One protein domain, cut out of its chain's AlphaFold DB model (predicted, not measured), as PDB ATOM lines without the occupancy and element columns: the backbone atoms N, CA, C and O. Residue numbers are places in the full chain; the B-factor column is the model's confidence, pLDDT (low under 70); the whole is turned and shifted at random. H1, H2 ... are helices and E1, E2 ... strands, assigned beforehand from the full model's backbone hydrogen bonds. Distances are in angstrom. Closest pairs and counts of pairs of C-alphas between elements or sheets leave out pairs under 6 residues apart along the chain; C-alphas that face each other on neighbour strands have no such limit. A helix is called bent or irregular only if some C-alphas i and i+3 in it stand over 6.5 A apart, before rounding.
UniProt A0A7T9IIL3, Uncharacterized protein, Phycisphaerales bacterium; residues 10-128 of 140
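What this domain is: This is residues 10 to 128 of the 140 residues of an uncharacterized protein of Phycisphaerales bacterium (UniProt A0A7T9IIL3). A small sheet of three strands is covered on one face by the long helix H3 and on the other by H2, which crosses it slantwise; beyond the sheet, H1 and H6 form an arm at one end of the long axis, where the printed part both begins and ends. The short helices H4 and H5 pack on H2, and H6 folds back from there toward the beginning of H1. The printed part has 119 residues with six named helices and three named strands, in the order H1, H2, E1, E2, H3, E3, H4, H5, H6; the sheet's order is E2, E1, E3, antiparallel throughout, and the class is mixed, helices and strands. The whole is only just compact, close to loose, with a radius of gyration of the C-alphas of 16.2 A, and it is elongated, with spans of 54 by 32 by 20 A.

Where its parts are: The strands are E1, residues 48 to 54, 19.6 A from first to last C-alpha; E2, residues 59 to 65, 19.9 A; and E3, residues 90 to 96, 20.3 A. E1 begins with C-alpha 48 at (-22.140, 17.971, -26.441). H3, residues 67 to 85, is the longest helix at 27.9 A. It is irregular, with C-alphas 68 and 71 standing 7.9 A apart, and has a kink of 25 degrees near residue 74. H2, residues 25 to 40, is 22.5 A long. H1, residues 10 to 23, is 20.0 A long and begins with C-alpha 10 at (12.162, -4.917, -43.044). H4 is residues 100 to 106 and H5 residues 108 to 111. H6, residues 114 to 128, is 21.0 A long and ends with C-alpha 128 at (13.369, -1.831, -37.817).

How they stand to each other: E1 is the inner strand. E1 and E2 are a hairpin, antiparallel at 162 degrees, with N 52 and O 61 within hydrogen-bond range at 2.8 A. E1 and E3 are antiparallel at 165 degrees, with N 51 and O 93 within range at 2.8 A. Helices on both faces of the sheet make three layers, H3 on one face and H2 on the other. H3 lies over E1 and E3 at a height over the sheet of 8.5 A and runs along the strands, at 17 degrees to E1 on the local plane; the closest C-alphas of H3 and E3 are those of Thr 84 and Ile 90, 5.6 A apart. E2, H3 and E3 form a split strand-helix-strand unit, two strands running the same way with E1 between them, and its crossover is right-handed. H2 has a height of 8.7 A and lies over E2, slantwise to the strands at 43 degrees to E2 on the local plane; their closest C-alphas are those of Ala 35 and Val 60, 5.5 A apart. H2 is the hub, touching three helices. With residues 36 to 40 alone it touches H4, closest at C-alphas Ala 40 and Val 100, 6.0 A; H4 only grazes the sheet with its residues 100 to 103. H2 touches H5 at C-alphas Ala 36 and Phe 111, their closest, 5.4 A apart. Residues 26 to 33 of H2 touch residues 114 to 118 of H6 at a shallow tilt of 18 degrees, opposite ways, closest at C-alphas Leu 26 and Val 118, 6.1 A. H6 touches H1 at a steep tilt of 56 degrees, opposite ways, with the C-alphas of Tyr 13 and Ala 128 closest at 5.1 A. H1 and H3 are apart. Every O i to N i+4 pair is within hydrogen-bond range in H1, H2, H4 and H6, and 13 of 15 are in H3; H5 is too short for such a pair.

The domain as a whole: The two C-alphas farthest apart, those of Glu 10 and Asn 68, are 53.8 A from each other, while the first and last printed C-alphas are 6.2 A apart. The printed part has no cut. No link is long; the link from H2 to E1 is short, with 7 residues, and the others are tight. The mean pLDDT of the printed part is 74.0, and 43 residues are under 70: residues 27 to 46, 58 to 60 and 97 to 116.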
ATOM      1  N   GLU A  10      11.210  -5.941 -43.487       76.19
ATOM      2  CA  GLU A  10      12.162  -4.917 -43.044       76.19
ATOM      3  C   GLU A  10      11.834  -3.545 -43.641       76.19
ATOM      4  O   GLU A  10      11.761  -2.555 -42.916       76.19
ATOM      5  N   ALA A  11      11.556  -3.489 -44.947       76.25
ATOM      6  CA  ALA A  11      11.164  -2.253 -45.618       76.25
ATOM      7  C   ALA A  11       9.820  -1.716 -45.089       76.25
ATOM      8  O   ALA A  11       9.637  -0.508 -44.953       76.25
ATOM      9  N   THR A  12       8.899  -2.614 -44.730       77.81
ATOM     10  CA  THR A  12       7.621  -2.255 -44.101       77.81
ATOM     11  C   THR A  12       7.837  -1.666 -42.708       77.81
ATOM     12  O   THR A  12       7.209  -0.669 -42.362       77.81
ATOM     13  N   TYR A  13       8.736  -2.243 -41.907       82.81
ATOM     14  CA  TYR A  13       9.040  -1.730 -40.571       82.81
ATOM     15  C   TYR A  13       9.740  -0.369 -40.617       82.81
ATOM     16  O   TYR A  13       9.372   0.516 -39.846       82.81
ATOM     17  N   SER A  14      10.673  -0.173 -41.555       78.62
ATOM     18  CA  SER A  14      11.314   1.129 -41.778       78.62
ATOM     19  C   SER A  14      10.292   2.192 -42.178       78.62
ATOM     20  O   SER A  14      10.245   3.251 -41.567       78.62
ATOM     21  N   ALA A  15       9.399   1.885 -43.125       82.56
ATOM     22  CA  ALA A  15       8.376   2.832 -43.568       82.56
ATOM     23  C   ALA A  15       7.419   3.254 -42.437       82.56
ATOM     24  O   ALA A  15       6.976   4.399 -42.392       82.56
ATOM     25  N   VAL A  16       7.103   2.342 -41.510       82.94
ATOM     26  CA  VAL A  16       6.299   2.665 -40.320       82.94
ATOM     27  C   VAL A  16       7.063   3.591 -39.370       82.94
ATOM     28  O   VAL A  16       6.462   4.523 -38.839       82.94
ATOM     29  N   ALA A  17       8.365   3.370 -39.171       80.69
ATOM     30  CA  ALA A  17       9.201   4.238 -38.342       80.69
ATOM     31  C   ALA A  17       9.343   5.646 -38.947       80.69
ATOM     32  O   ALA A  17       9.166   6.636 -38.238       80.69
ATOM     33  N   ASP A  18       9.562   5.741 -40.261       83.75
ATOM     34  CA  ASP A  18       9.649   7.016 -40.980       83.75
ATOM     35  C   ASP A  18       8.324   7.790 -40.914       83.75
ATOM     36  O   ASP A  18       8.305   8.999 -40.667       83.75
ATOM     37  N   ALA A  19       7.197   7.089 -41.079       79.69
ATOM     38  CA  ALA A  19       5.871   7.684 -40.953       79.69
ATOM     39  C   ALA A  19       5.600   8.191 -39.527       79.69
ATOM     40  O   ALA A  19       5.052   9.281 -39.367       79.69
ATOM     41  N   GLU A  20       6.003   7.447 -38.493       83.56
ATOM     42  CA  GLU A  20       5.875   7.910 -37.108       83.56
ATOM     43  C   GLU A  20       6.761   9.129 -36.833       83.56
ATOM     44  O   GLU A  20       6.290  10.092 -36.230       83.56
ATOM     45  N   ALA A  21       8.006   9.140 -37.318       79.19
ATOM     46  CA  ALA A  21       8.909  10.281 -37.166       79.19
ATOM     47  C   ALA A  21       8.369  11.548 -37.851       79.19
ATOM     48  O   ALA A  21       8.519  12.650 -37.321       79.19
ATOM     49  N   ALA A  22       7.712  11.398 -39.003       77.00
ATOM     50  CA  ALA A  22       7.128  12.513 -39.743       77.00
ATOM     51  C   ALA A  22       5.825  13.044 -39.120       77.00
ATOM     52  O   ALA A  22       5.555  14.243 -39.187       77.00
ATOM     53  N   LEU A  23       4.995  12.165 -38.549       76.81
ATOM     54  CA  LEU A  23       3.618  12.496 -38.162       76.81
ATOM     55  C   LEU A  23       3.401  12.613 -36.642       76.81
ATOM     56  O   LEU A  23       2.426  13.242 -36.212       76.81
ATOM     57  N   GLY A  24       4.282  12.017 -35.830       76.38
ATOM     58  CA  GLY A  24       4.216  12.016 -34.365       76.38
ATOM     59  C   GLY A  24       2.921  11.415 -33.813       76.38
ATOM     60  O   GLY A  24       2.340  11.951 -32.863       76.38
ATOM     61  N   VAL A  25       2.411  10.352 -34.441       74.06
ATOM     62  CA  VAL A  25       1.068   9.816 -34.184       74.06
ATOM     63  C   VAL A  25       0.997   9.149 -32.815       74.06
ATOM     64  O   VAL A  25      -0.009   9.310 -32.122       74.06
ATOM     65  N   LEU A  26       2.047   8.455 -32.369       73.25
ATOM     66  CA  LEU A  26       2.023   7.749 -31.084       73.25
ATOM     67  C   LEU A  26       1.893   8.708 -29.901       73.25
ATOM     68  O   LEU A  26       1.105   8.450 -28.993       73.25
ATOM     69  N   ALA A  27       2.606   9.834 -29.927       67.69
ATOM     70  CA  ALA A  27       2.517  10.842 -28.872       67.69
ATOM     71  C   ALA A  27       1.112  11.469 -28.797       67.69
ATOM     72  O   ALA A  27       0.581  11.678 -27.704       67.69
ATOM     73  N   LYS A  28       0.488  11.721 -29.955       66.00
ATOM     74  CA  LYS A  28      -0.896  12.215 -30.042       66.00
ATOM     75  C   LYS A  28      -1.879  11.192 -29.469       66.00
ATOM     76  O   LYS A  28      -2.700  11.533 -28.622       66.00
ATOM     77  N   LEU A  29      -1.736   9.926 -29.864       66.12
ATOM     78  CA  LEU A  29      -2.562   8.809 -29.397       66.12
ATOM     79  C   LEU A  29      -2.460   8.563 -27.884       66.12
ATOM     80  O   LEU A  29      -3.479   8.322 -27.235       66.12
ATOM     81  N   GLU A  30      -1.264   8.658 -27.301       65.38
ATOM     82  CA  GLU A  30      -1.078   8.570 -25.846       65.38
ATOM     83  C   GLU A  30      -1.735   9.753 -25.115       65.38
ATOM     84  O   GLU A  30      -2.420   9.553 -24.108       65.38
ATOM     85  N   GLY A  31      -1.599  10.973 -25.647       60.25
ATOM     86  CA  GLY A  31      -2.281  12.159 -25.122       60.25
ATOM     87  C   GLY A  31      -3.805  12.004 -25.117       60.25
ATOM     88  O   GLY A  31      -4.456  12.309 -24.115       60.25
ATOM     89  N   PHE A  32      -4.369  11.445 -26.191       60.06
ATOM     90  CA  PHE A  32      -5.798  11.142 -26.279       60.06
ATOM     91  C   PHE A  32      -6.248  10.095 -25.265       60.06
ATOM     92  O   PHE A  32      -7.265  10.298 -24.612       60.06
ATOM     93  N   ALA A  33      -5.488   9.013 -25.076       61.41
ATOM     94  CA  ALA A  33      -5.830   7.969 -24.110       61.41
ATOM     95  C   ALA A  33      -5.887   8.512 -22.666       61.41
ATOM     96  O   ALA A  33      -6.810   8.219 -21.898       61.41
ATOM     97  N   ILE A  34      -4.925   9.363 -22.299       59.31
ATOM     98  CA  ILE A  34      -4.881  10.006 -20.978       59.31
ATOM     99  C   ILE A  34      -6.066  10.958 -20.801       59.31
ATOM    100  O   ILE A  34      -6.685  10.997 -19.739       59.31
ATOM    101  N   ALA A  35      -6.416  11.709 -21.838       54.28
ATOM    102  CA  ALA A  35      -7.578  12.582 -21.815       54.28
ATOM    103  C   ALA A  35      -8.885  11.817 -21.666       54.28
ATOM    104  O   ALA A  35      -9.669  12.099 -20.769       54.28
ATOM    105  N   ALA A  36      -9.073  10.815 -22.518       55.84
ATOM    106  CA  ALA A  36     -10.204   9.913 -22.543       55.84
ATOM    107  C   ALA A  36     -10.502   9.327 -21.158       55.84
ATOM    108  O   ALA A  36     -11.640   9.379 -20.692       55.84
ATOM    109  N   SER A  37      -9.466   8.834 -20.472       58.50
ATOM    110  CA  SER A  37      -9.603   8.276 -19.121       58.50
ATOM    111  C   SER A  37      -9.995   9.317 -18.067       58.50
ATOM    112  O   SER A  37     -10.857   9.031 -17.241       58.50
ATOM    113  N   LYS A  38      -9.435  10.535 -18.113       58.12
ATOM    114  CA  LYS A  38      -9.808  11.631 -17.194       58.12
ATOM    115  C   LYS A  38     -11.250  12.080 -17.380       58.12
ATOM    116  O   LYS A  38     -11.897  12.486 -16.420       58.12
ATOM    117  N   ILE A  39     -11.737  12.013 -18.612       55.09
ATOM    118  CA  ILE A  39     -13.103  12.380 -18.940       55.09
ATOM    119  C   ILE A  39     -14.091  11.303 -18.462       55.09
ATOM    120  O   ILE A  39     -15.143  11.646 -17.938       55.09
ATOM    121  N   ALA A  40     -13.761  10.015 -18.593       55.31
ATOM    122  CA  ALA A  40     -14.612   8.928 -18.095       55.31
ATOM    123  C   ALA A  40     -14.835   8.982 -16.567       55.31
ATOM    124  O   ALA A  40     -15.765   8.370 -16.054       55.31
ATOM    125  N   THR A  41     -13.984   9.712 -15.843       52.91
ATOM    126  CA  THR A  41     -14.111   9.965 -14.400       52.91
ATOM    127  C   THR A  41     -14.726  11.328 -14.057       52.91
ATOM    128  O   THR A  41     -14.803  11.675 -12.882       52.91
ATOM    129  N   ASP A  42     -15.101  12.135 -15.053       55.53
ATOM    130  CA  ASP A  42     -15.646  13.478 -14.857       55.53
ATOM    131  C   ASP A  42     -17.181  13.444 -14.900       55.53
ATOM    132  O   ASP A  42     -17.787  13.280 -15.957       55.53
ATOM    133  N   ASP A  43     -17.825  13.636 -13.748       55.25
ATOM    134  CA  ASP A  43     -19.290  13.591 -13.594       55.25
ATOM    135  C   ASP A  43     -20.022  14.797 -14.226       55.25
ATOM    136  O   ASP A  43     -21.245  14.958 -14.084       55.25
ATOM    137  N   ARG A  44     -19.296  15.699 -14.901       58.44
ATOM    138  CA  ARG A  44     -19.865  16.892 -15.539       58.44
ATOM    139  C   ARG A  44     -20.761  16.508 -16.718       58.44
ATOM    140  O   ARG A  44     -20.317  16.076 -17.774       58.44
ATOM    141  N   LYS A  45     -22.063  16.733 -16.537       61.19
ATOM    142  CA  LYS A  45     -23.118  16.392 -17.500       61.19
ATOM    143  C   LYS A  45     -23.187  17.413 -18.645       61.19
ATOM    144  O   LYS A  45     -23.450  18.590 -18.411       61.19
ATOM    145  N   GLY A  46     -23.029  16.950 -19.884       66.75
ATOM    146  CA  GLY A  46     -23.251  17.714 -21.117       66.75
ATOM    147  C   GLY A  46     -23.795  16.811 -22.228       66.75
ATOM    148  O   GLY A  46     -23.535  15.612 -22.233       66.75
ATOM    149  N   LYS A  47     -24.586  17.360 -23.161       75.19
ATOM    150  CA  LYS A  47     -25.040  16.619 -24.358       75.19
ATOM    151  C   LYS A  47     -23.973  16.641 -25.451       75.19
ATOM    152  O   LYS A  47     -23.816  15.661 -26.183       75.19
ATOM    153  N   TYR A  48     -23.236  17.748 -25.515       79.25
ATOM    154  CA  TYR A  48     -22.140  17.971 -26.441       79.25
ATOM    155  C   TYR A  48     -20.828  18.133 -25.684       79.25
ATOM    156  O   TYR A  48     -20.797  18.673 -24.577       79.25
ATOM    157  N   HIS A  49     -19.746  17.696 -26.309       78.81
ATOM    158  CA  HIS A  49     -18.410  17.736 -25.743       78.81
ATOM    159  C   HIS A  49     -17.426  18.234 -26.793       78.81
ATOM    160  O   HIS A  49     -17.272  17.607 -27.841       78.81
ATOM    161  N   LEU A  50     -16.771  19.360 -26.509       82.81
ATOM    162  CA  LEU A  50     -15.662  19.864 -27.310       82.81
ATOM    163  C   LEU A  50     -14.355  19.330 -26.728       82.81
ATOM    164  O   LEU A  50     -13.981  19.673 -25.604       82.81
ATOM    165  N   VAL A  51     -13.681  18.480 -27.494       78.38
ATOM    166  CA  VAL A  51     -12.359  17.936 -27.184       78.38
ATOM    167  C   VAL A  51     -11.328  18.807 -27.886       78.38
ATOM    168  O   VAL A  51     -11.394  18.958 -29.099       78.38
ATOM    169  N   ILE A  52     -10.389  19.377 -27.134       81.69
ATOM    170  CA  ILE A  52      -9.285  20.180 -27.667       81.69
ATOM    171  C   ILE A  52      -7.980  19.489 -27.300       81.69
ATOM    172  O   ILE A  52      -7.647  19.378 -26.120       81.69
ATOM    173  N   LEU A  53      -7.247  19.045 -28.307       74.56
ATOM    174  CA  LEU A  53      -5.888  18.551 -28.197       74.56
ATOM    175  C   LEU A  53      -4.915  19.709 -28.318       74.56
ATOM    176  O   LEU A  53      -5.050  20.528 -29.216       74.56
ATOM    177  N   ASP A  54      -3.903  19.720 -27.466       79.75
ATOM    178  CA  ASP A  54      -2.729  20.560 -27.618       79.75
ATOM    179  C   ASP A  54      -1.493  19.662 -27.653       79.75
ATOM    180  O   ASP A  54      -1.087  19.065 -26.651       79.75
ATOM    181  N   THR A  55      -0.910  19.539 -28.841       70.31
ATOM    182  CA  THR A  55       0.260  18.687 -29.076       70.31
ATOM    183  C   THR A  55       1.561  19.342 -28.623       70.31
ATOM    184  O   THR A  55       2.497  18.623 -28.271       70.31
ATOM    185  N   ALA A  56       1.599  20.675 -28.509       76.38
ATOM    186  CA  ALA A  56       2.742  21.387 -27.949       76.38
ATOM    187  C   ALA A  56       2.862  21.143 -26.439       76.38
ATOM    188  O   ALA A  56       3.955  20.876 -25.938       76.38
ATOM    189  N   THR A  57       1.742  21.178 -25.708       76.38
ATOM    190  CA  THR A  57       1.720  20.938 -24.253       76.38
ATOM    191  C   THR A  57       1.426  19.489 -23.866       76.38
ATOM    192  O   THR A  57       1.452  19.158 -22.679       76.38
ATOM    193  N   ARG A  58       1.168  18.612 -24.848       67.44
ATOM    194  CA  ARG A  58       0.741  17.214 -24.649       67.44
ATOM    195  C   ARG A  58      -0.454  17.113 -23.704       67.44
ATOM    196  O   ARG A  58      -0.509  16.250 -22.826       67.44
ATOM    197  N   SER A  59      -1.396  18.033 -23.860       65.75
ATOM    198  CA  SER A  59      -2.570  18.124 -23.008       65.75
ATOM    199  C   SER A  59      -3.841  17.995 -23.825       65.75
ATOM    200  O   SER A  59      -3.869  18.212 -25.036       65.75
ATOM    201  N   VAL A  60      -4.913  17.616 -23.142       69.44
ATOM    202  CA  VAL A  60      -6.245  17.619 -23.724       69.44
ATOM    203  C   VAL A  60      -7.180  18.311 -22.761       69.44
ATOM    204  O   VAL A  60      -7.151  18.073 -21.549       69.44
ATOM    205  N   ARG A  61      -8.015  19.176 -23.318       76.06
ATOM    206  CA  ARG A  61      -9.061  19.890 -22.607       76.06
ATOM    207  C   ARG A  61     -10.410  19.414 -23.108       76.06
ATOM    208  O   ARG A  61     -10.626  19.302 -24.310       76.06
ATOM    209  N   LEU A  62     -11.320  19.189 -22.172       74.38
ATOM    210  CA  LEU A  62     -12.715  18.934 -22.474       74.38
ATOM    211  C   LEU A  62     -13.572  20.097 -22.006       74.38
ATOM    212  O   LEU A  62     -13.432  20.558 -20.871       74.38
ATOM    213  N   ILE A  63     -14.483  20.531 -22.867       82.38
ATOM    214  CA  ILE A  63     -15.480  21.541 -22.537       82.38
ATOM    215  C   ILE A  63     -16.870  20.933 -22.776       82.38
ATOM    216  O   ILE A  63     -17.235  20.686 -23.929       82.38
ATOM    217  N   PRO A  64     -17.640  20.643 -21.711       81.25
ATOM    218  CA  PRO A  64     -19.000  20.143 -21.845       81.25
ATOM    219  C   PRO A  64     -19.978  21.286 -22.147       81.25
ATOM    220  O   PRO A  64     -19.888  22.379 -21.581       81.25
ATOM    221  N   PHE A  65     -20.966  21.002 -22.990       84.50
ATOM    222  CA  PHE A  65     -22.082  21.892 -23.294       84.50
ATOM    223  C   PHE A  65     -23.410  21.152 -23.113       84.50
ATOM    224  O   PHE A  65     -23.590  20.008 -23.542       84.50
ATOM    225  N   SER A  66     -24.367  21.811 -22.463       85.75
ATOM    226  CA  SER A  66     -25.746  21.333 -22.369       85.75
ATOM    227  C   SER A  66     -26.446  21.408 -23.729       85.75
ATOM    228  O   SER A  66     -25.993  22.086 -24.649       85.75
ATOM    229  N   GLU A  67     -27.579  20.717 -23.858       83.69
ATOM    230  CA  GLU A  67     -28.342  20.631 -25.111       83.69
ATOM    231  C   GLU A  67     -28.701  21.996 -25.717       83.69
ATOM    232  O   GLU A  67     -28.610  22.194 -26.925       83.69
ATOM    233  N   ASN A  68     -29.044  22.965 -24.870       89.00
ATOM    234  CA  ASN A  68     -29.410  24.318 -25.279       89.00
ATOM    235  C   ASN A  68     -28.216  25.223 -25.634       89.00
ATOM    236  O   ASN A  68     -28.439  26.358 -26.043       89.00
ATOM    237  N   ARG A  69     -26.968  24.758 -25.482       90.31
ATOM    238  CA  ARG A  69     -25.752  25.538 -25.782       90.31
ATOM    239  C   ARG A  69     -24.971  25.003 -26.981       90.31
ATOM    240  O   ARG A  69     -23.758  25.171 -27.061       90.31
ATOM    241  N   LEU A  70     -25.662  24.374 -27.933       88.31
ATOM    242  CA  LEU A  70     -25.053  23.931 -29.190       88.31
ATOM    243  C   LEU A  70     -24.443  25.098 -29.985       88.31
ATOM    244  O   LEU A  70     -23.380  24.944 -30.578       88.31
ATOM    245  N   ALA A  71     -25.089  26.269 -29.976       93.50
ATOM    246  CA  ALA A  71     -24.563  27.458 -30.642       93.50
ATOM    247  C   ALA A  71     -23.196  27.872 -30.067       93.50
ATOM    248  O   ALA A  71     -22.251  28.069 -30.827       93.50
ATOM    249  N   ASP A  72     -23.069  27.901 -28.737       93.81
ATOM    250  CA  ASP A  72     -21.801  28.198 -28.061       93.81
ATOM    251  C   ASP A  72     -20.744  27.128 -28.357       93.81
ATOM    252  O   ASP A  72     -19.581  27.450 -28.582       93.81
ATOM    253  N   ALA A  73     -21.148  25.854 -28.397       89.81
ATOM    254  CA  ALA A  73     -20.248  24.750 -28.712       89.81
ATOM    255  C   ALA A  73     -19.659  24.876 -30.126       89.81
ATOM    256  O   ALA A  73     -18.455  24.704 -30.309       89.81
ATOM    257  N   ASN A  74     -20.490  25.228 -31.112       92.62
ATOM    258  CA  ASN A  74     -20.052  25.477 -32.485       92.62
ATOM    259  C   ASN A  74     -19.163  26.723 -32.589       92.62
ATOM    260  O   ASN A  74     -18.181  26.708 -33.327       92.62
ATOM    261  N   ALA A  75     -19.482  27.788 -31.850       96.44
ATOM    262  CA  ALA A  75     -18.677  29.006 -31.838       96.44
ATOM    263  C   ALA A  75     -17.275  28.756 -31.260       96.44
ATOM    264  O   ALA A  75     -16.278  29.167 -31.852       96.44
ATOM    265  N   GLU A  76     -17.183  28.038 -30.138       95.06
ATOM    266  CA  GLU A  76     -15.893  27.667 -29.549       95.06
ATOM    267  C   GLU A  76     -15.122  26.682 -30.433       95.06
ATOM    268  O   GLU A  76     -13.911  26.831 -30.589       95.06
ATOM    269  N   TYR A  77     -15.803  25.726 -31.072       92.50
ATOM    270  CA  TYR A  77     -15.178  24.840 -32.055       92.50
ATOM    271  C   TYR A  77     -14.539  25.635 -33.206       92.50
ATOM    272  O   TYR A  77     -13.337  25.507 -33.440       92.50
ATOM    273  N   ALA A  78     -15.299  26.532 -33.843       95.56
ATOM    274  CA  ALA A  78     -14.807  27.371 -34.938       95.56
ATOM    275  C   ALA A  78     -13.623  28.256 -34.509       95.56
ATOM    276  O   ALA A  78     -12.672  28.457 -35.265       95.56
ATOM    277  N   ARG A  79     -13.637  28.754 -33.267       96.19
ATOM    278  CA  ARG A  79     -12.534  29.541 -32.702       96.19
ATOM    279  C   ARG A  79     -11.252  28.728 -32.558       96.19
ATOM    280  O   ARG A  79     -10.158  29.262 -32.746       96.19
ATOM    281  N   VAL A  80     -11.367  27.454 -32.185       93.62
ATOM    282  CA  VAL A  80     -10.207  26.562 -32.113       93.62
ATOM    283  C   VAL A  80      -9.701  26.230 -33.514       93.62
ATOM    284  O   VAL A  80      -8.498  26.329 -33.728       93.62
ATOM    285  N   GLU A  81     -10.583  25.948 -34.478       90.69
ATOM    286  CA  GLU A  81     -10.173  25.720 -35.873       90.69
ATOM    287  C   GLU A  81      -9.423  26.926 -36.455       90.69
ATOM    288  O   GLU A  81      -8.390  26.764 -37.102       90.69
ATOM    289  N   GLU A  82      -9.877  28.152 -36.179       96.06
ATOM    290  CA  GLU A  82      -9.185  29.364 -36.627       96.06
ATOM    291  C   GLU A  82      -7.758  29.458 -36.055       96.06
ATOM    292  O   GLU A  82      -6.821  29.861 -36.747       96.06
ATOM    293  N   ARG A  83      -7.567  29.065 -34.793       95.06
ATOM    294  CA  ARG A  83      -6.248  29.011 -34.145       95.06
ATOM    295  C   ARG A  83      -5.364  27.920 -34.750       95.06
ATOM    296  O   ARG A  83      -4.187  28.176 -35.002       95.06
ATOM    297  N   THR A  84      -5.928  26.753 -35.057       89.75
ATOM    298  CA  THR A  84      -5.236  25.684 -35.793       89.75
ATOM    299  C   THR A  84      -4.754  26.180 -37.157       89.75
ATOM    300  O   THR A  84      -3.590  26.000 -37.507       89.75
ATOM    301  N   LEU A  85      -5.606  26.892 -37.905       90.56
ATOM    302  CA  LEU A  85      -5.247  27.479 -39.203       90.56
ATOM    303  C   LEU A  85      -4.151  28.552 -39.097       90.56
ATOM    304  O   LEU A  85      -3.384  28.742 -40.037       90.56
ATOM    305  N   LYS A  86      -4.038  29.224 -37.946       95.00
ATOM    306  CA  LYS A  86      -2.951  30.169 -37.635       95.00
ATOM    307  C   LYS A  86      -1.642  29.483 -37.219       95.00
ATOM    308  O   LYS A  86      -0.672  30.174 -36.917       95.00
ATOM    309  N   GLY A  87      -1.595  28.151 -37.228       89.38
ATOM    310  CA  GLY A  87      -0.399  27.363 -36.933       89.38
ATOM    311  C   GLY A  87      -0.231  27.001 -35.460       89.38
ATOM    312  O   GLY A  87       0.823  26.487 -35.080       89.38
ATOM    313  N   GLU A  88      -1.240  27.240 -34.615       91.69
ATOM    314  CA  GLU A  88      -1.224  26.665 -33.274       91.69
ATOM    315  C   GLU A  88      -1.318  25.139 -33.366       91.69
ATOM    316  O   GLU A  88      -2.103  24.587 -34.132       91.69
ATOM    317  N   GLN A  89      -0.526  24.449 -32.546       83.94
ATOM    318  CA  GLN A  89      -0.424  22.988 -32.511       83.94
ATOM    319  C   GLN A  89      -1.597  22.339 -31.759       83.94
ATOM    320  O   GLN A  89      -1.414  21.441 -30.927       83.94
ATOM    321  N   ILE A  90      -2.803  22.827 -32.037       85.38
ATOM    322  CA  ILE A  90      -4.043  22.400 -31.411       85.38
ATOM    323  C   ILE A  90      -5.001  21.819 -32.444       85.38
ATOM    324  O   ILE A  90      -5.062  22.286 -33.575       85.38
ATOM    325  N   GLU A  91      -5.773  20.819 -32.043       79.00
ATOM    326  CA  GLU A  91      -6.811  20.196 -32.867       79.00
ATOM    327  C   GLU A  91      -8.094  20.098 -32.040       79.00
ATOM    328  O   GLU A  91      -8.035  19.843 -30.836       79.00
ATOM    329  N   ALA A  92      -9.255  20.308 -32.659       81.94
ATOM    330  CA  ALA A  92     -10.538  20.213 -31.975       81.94
ATOM    331  C   ALA A  92     -11.474  19.217 -32.644       81.94
ATOM    332  O   ALA A  92     -11.486  19.074 -33.862       81.94
ATOM    333  N   VAL A  93     -12.306  18.575 -31.828       79.88
ATOM    334  CA  VAL A  93     -13.429  17.754 -32.282       79.88
ATOM    335  C   VAL A  93     -14.626  18.039 -31.385       79.88
ATOM    336  O   VAL A  93     -14.528  17.952 -30.158       79.88
ATOM    337  N   LEU A  94     -15.766  18.366 -31.990       82.12
ATOM    338  CA  LEU A  94     -17.039  18.509 -31.292       82.12
ATOM    339  C   LEU A  94     -17.875  17.243 -31.473       82.12
ATOM    340  O   LEU A  94     -18.094  16.797 -32.598       82.12
ATOM    341  N   VAL A  95     -18.380  16.677 -30.376       74.69
ATOM    342  CA  VAL A  95     -19.163  15.440 -30.438       74.69
ATOM    343  C   VAL A  95     -20.468  15.542 -29.662       74.69
ATOM    344  O   VAL A  95     -20.506  16.020 -28.529       74.69
ATOM    345  N   ALA A  96     -21.540  15.038 -30.271       72.75
ATOM    346  CA  ALA A  96     -22.849  14.866 -29.659       72.75
ATOM    347  C   ALA A  96     -22.992  13.421 -29.161       72.75
ATOM    348  O   ALA A  96     -23.331  12.535 -29.941       72.75
ATOM    349  N   ALA A  97     -22.701  13.166 -27.885       60.03
ATOM    350  CA  ALA A  97     -22.699  11.799 -27.354       60.03
ATOM    351  C   ALA A  97     -23.509  11.596 -26.071       60.03
ATOM    352  O   ALA A  97     -23.663  10.464 -25.636       60.03
ATOM    353  N   GLY A  98     -24.089  12.633 -25.460       60.75
ATOM    354  CA  GLY A  98     -24.576  12.457 -24.087       60.75
ATOM    355  C   GLY A  98     -23.388  12.152 -23.159       60.75
ATOM    356  O   GLY A  98     -22.345  12.778 -23.355       60.75
ATOM    357  N   PRO A  99     -23.487  11.230 -22.177       55.84
ATOM    358  CA  PRO A  99     -22.357  10.885 -21.314       55.84
ATOM    359  C   PRO A  99     -21.135  10.480 -22.139       55.84
ATOM    360  O   PRO A  99     -21.257   9.835 -23.182       55.84
ATOM    361  N   VAL A 100     -19.949  10.823 -21.653       55.62
ATOM    362  CA  VAL A 100     -18.661  10.518 -22.299       55.62
ATOM    363  C   VAL A 100     -18.522   9.022 -22.600       55.62
ATOM    364  O   VAL A 100     -17.926   8.627 -23.599       55.62
ATOM    365  N   ASP A 101     -19.154   8.182 -21.793       53.66
ATOM    366  CA  ASP A 101     -19.239   6.730 -21.914       53.66
ATOM    367  C   ASP A 101     -19.777   6.284 -23.289       53.66
ATOM    368  O   ASP A 101     -19.418   5.223 -23.805       53.66
ATOM    369  N   ALA A 102     -20.638   7.090 -23.918       56.53
ATOM    370  CA  ALA A 102     -21.136   6.839 -25.267       56.53
ATOM    371  C   ALA A 102     -20.099   7.194 -26.345       56.53
ATOM    372  O   ALA A 102     -20.057   6.528 -27.377       56.53
ATOM    373  N   LEU A 103     -19.219   8.172 -26.092       54.00
ATOM    374  CA  LEU A 103     -18.054   8.472 -26.935       54.00
ATOM    375  C   LEU A 103     -17.106   7.272 -26.984       54.00
ATOM    376  O   LEU A 103     -16.700   6.832 -28.056       54.00
ATOM    377  N   GLN A 104     -16.822   6.710 -25.807       56.62
ATOM    378  CA  GLN A 104     -15.977   5.533 -25.635       56.62
ATOM    379  C   GLN A 104     -16.544   4.304 -26.367       56.62
ATOM    380  O   GLN A 104     -15.782   3.522 -26.935       56.62
ATOM    381  N   LYS A 105     -17.874   4.146 -26.397       55.47
ATOM    382  CA  LYS A 105     -18.558   3.052 -27.111       55.47
ATOM    383  C   LYS A 105     -18.674   3.272 -28.619       55.47
ATOM    384  O   LYS A 105     -18.556   2.309 -29.370       55.47
ATOM    385  N   ALA A 106     -18.931   4.502 -29.063       49.22
ATOM    386  CA  ALA A 106     -19.098   4.827 -30.479       49.22
ATOM    387  C   ALA A 106     -17.757   4.899 -31.224       49.22
ATOM    388  O   ALA A 106     -17.685   4.554 -32.401       49.22
ATOM    389  N   TYR A 107     -16.692   5.306 -30.528       49.66
ATOM    390  CA  TYR A 107     -15.357   5.498 -31.094       49.66
ATOM    391  C   TYR A 107     -14.264   4.880 -30.201       49.66
ATOM    392  O   TYR A 107     -13.369   5.587 -29.723       49.66
ATOM    393  N   PRO A 108     -14.281   3.546 -29.998       51.53
ATOM    394  CA  PRO A 108     -13.359   2.853 -29.094       51.53
ATOM    395  C   PRO A 108     -11.883   3.034 -29.473       51.53
ATOM    396  O   PRO A 108     -11.024   3.013 -28.596       51.53
ATOM    397  N   ASN A 109     -11.570   3.302 -30.743       44.34
ATOM    398  CA  ASN A 109     -10.199   3.551 -31.208       44.34
ATOM    399  C   ASN A 109      -9.548   4.799 -30.578       44.34
ATOM    400  O   ASN A 109      -8.325   4.866 -30.510       44.34
ATOM    401  N   TYR A 110     -10.343   5.762 -30.099       50.91
ATOM    402  CA  TYR A 110      -9.841   6.963 -29.421       50.91
ATOM    403  C   TYR A 110      -9.742   6.793 -27.893       50.91
ATOM    404  O   TYR A 110      -9.063   7.583 -27.242       50.91
ATOM    405  N   PHE A 111     -10.399   5.773 -27.314       52.44
ATOM    406  CA  PHE A 111     -10.606   5.657 -25.862       52.44
ATOM    407  C   PHE A 111     -10.171   4.322 -25.230       52.44
ATOM    408  O   PHE A 111      -9.949   4.309 -24.022       52.44
ATOM    409  N   LEU A 112     -10.095   3.203 -25.968       48.12
ATOM    410  CA  LEU A 112     -10.114   1.866 -25.346       48.12
ATOM    411  C   LEU A 112      -8.919   0.945 -25.603       48.12
ATOM    412  O   LEU A 112      -8.668   0.094 -24.757       48.12
ATOM    413  N   ASP A 113      -8.177   1.074 -26.707       57.22
ATOM    414  CA  ASP A 113      -7.024   0.179 -26.934       57.22
ATOM    415  C   ASP A 113      -5.824   0.838 -27.624       57.22
ATOM    416  O   ASP A 113      -5.025   0.218 -28.334       57.22
ATOM    417  N   THR A 114      -5.660   2.138 -27.382       60.91
ATOM    418  CA  THR A 114      -4.489   2.893 -27.831       60.91
ATOM    419  C   THR A 114      -3.203   2.331 -27.235       60.91
ATOM    420  O   THR A 114      -2.179   2.334 -27.905       60.91
ATOM    421  N   HIS A 115      -3.244   1.753 -26.030       64.50
ATOM    422  CA  HIS A 115      -2.081   1.095 -25.435       64.50
ATOM    423  C   HIS A 115      -1.628  -0.144 -26.212       64.50
ATOM    424  O   HIS A 115      -0.428  -0.274 -26.463       64.50
ATOM    425  N   ALA A 116      -2.534  -1.048 -26.615       68.88
ATOM    426  CA  ALA A 116      -2.121  -2.202 -27.408       68.88
ATOM    427  C   ALA A 116      -1.647  -1.767 -28.793       68.88
ATOM    428  O   ALA A 116      -0.606  -2.245 -29.238       68.88
ATOM    429  N   PHE A 117      -2.347  -0.831 -29.443       74.00
ATOM    430  CA  PHE A 117      -1.931  -0.302 -30.740       74.00
ATOM    431  C   PHE A 117      -0.534   0.331 -30.676       74.00
ATOM    432  O   PHE A 117       0.370  -0.102 -31.392       74.00
ATOM    433  N   VAL A 118      -0.316   1.269 -29.749       75.81
ATOM    434  CA  VAL A 118       0.984   1.922 -29.532       75.81
ATOM    435  C   VAL A 118       2.067   0.892 -29.208       75.81
ATOM    436  O   VAL A 118       3.164   0.956 -29.759       75.81
ATOM    437  N   ALA A 119       1.769  -0.105 -28.371       80.00
ATOM    438  CA  ALA A 119       2.718  -1.168 -28.055       80.00
ATOM    439  C   ALA A 119       3.082  -2.026 -29.280       80.00
ATOM    440  O   ALA A 119       4.227  -2.469 -29.387       80.00
ATOM    441  N   GLN A 120       2.148  -2.276 -30.203       81.69
ATOM    442  CA  GLN A 120       2.455  -3.003 -31.438       81.69
ATOM    443  C   GLN A 120       3.303  -2.164 -32.396       81.69
ATOM    444  O   GLN A 120       4.273  -2.692 -32.935       81.69
ATOM    445  N   ILE A 121       3.003  -0.872 -32.559       81.25
ATOM    446  CA  ILE A 121       3.819   0.015 -33.403       81.25
ATOM    447  C   ILE A 121       5.234   0.151 -32.833       81.25
ATOM    448  O   ILE A 121       6.201  -0.014 -33.569       81.25
ATOM    449  N   ARG A 122       5.386   0.321 -31.512       82.81
ATOM    450  CA  ARG A 122       6.708   0.331 -30.858       82.81
ATOM    451  C   ARG A 122       7.506  -0.946 -31.136       82.81
ATOM    452  O   ARG A 122       8.670  -0.857 -31.502       82.81
ATOM    453  N   ARG A 123       6.885  -2.130 -31.060       84.19
ATOM    454  CA  ARG A 123       7.555  -3.401 -31.409       84.19
ATOM    455  C   ARG A 123       7.962  -3.491 -32.878       84.19
ATOM    456  O   ARG A 123       8.946  -4.154 -33.192       84.19
ATOM    457  N   ILE A 124       7.173  -2.903 -33.775       84.62
ATOM    458  CA  ILE A 124       7.506  -2.823 -35.199       84.62
ATOM    459  C   ILE A 124       8.748  -1.943 -35.391       84.62
ATOM    460  O   ILE A 124       9.681  -2.370 -36.067       84.62
ATOM    461  N   MET A 125       8.804  -0.785 -34.729       80.56
ATOM    462  CA  MET A 125       9.957   0.121 -34.787       80.56
ATOM    463  C   MET A 125      11.226  -0.496 -34.173       80.56
ATOM    464  O   MET A 125      12.280  -0.452 -34.794       80.56
ATOM    465  N   GLU A 126      11.128  -1.185 -33.028       82.31
ATOM    466  CA  GLU A 126      12.267  -1.902 -32.416       82.31
ATOM    467  C   GLU A 126      12.891  -2.934 -33.376       82.31
ATOM    468  O   GLU A 126      14.108  -3.125 -33.401       82.31
ATOM    469  N   ARG A 127      12.060  -3.596 -34.193       78.62
ATOM    470  CA  ARG A 127      12.524  -4.542 -35.218       78.62
ATOM    471  C   ARG A 127      13.153  -3.855 -36.428       78.62
ATOM    472  O   ARG A 127      14.021  -4.467 -37.042       78.62
ATOM    473  N   ALA A 128      12.741  -2.631 -36.763       74.12
ATOM    474  CA  ALA A 128      13.369  -1.831 -37.817       74.12
ATOM    475  C   ALA A 128      14.805  -1.429 -37.437       74.12
ATOM    476  O   ALA A 128      15.702  -1.464 -38.272       74.12
TER     477      ALA A 128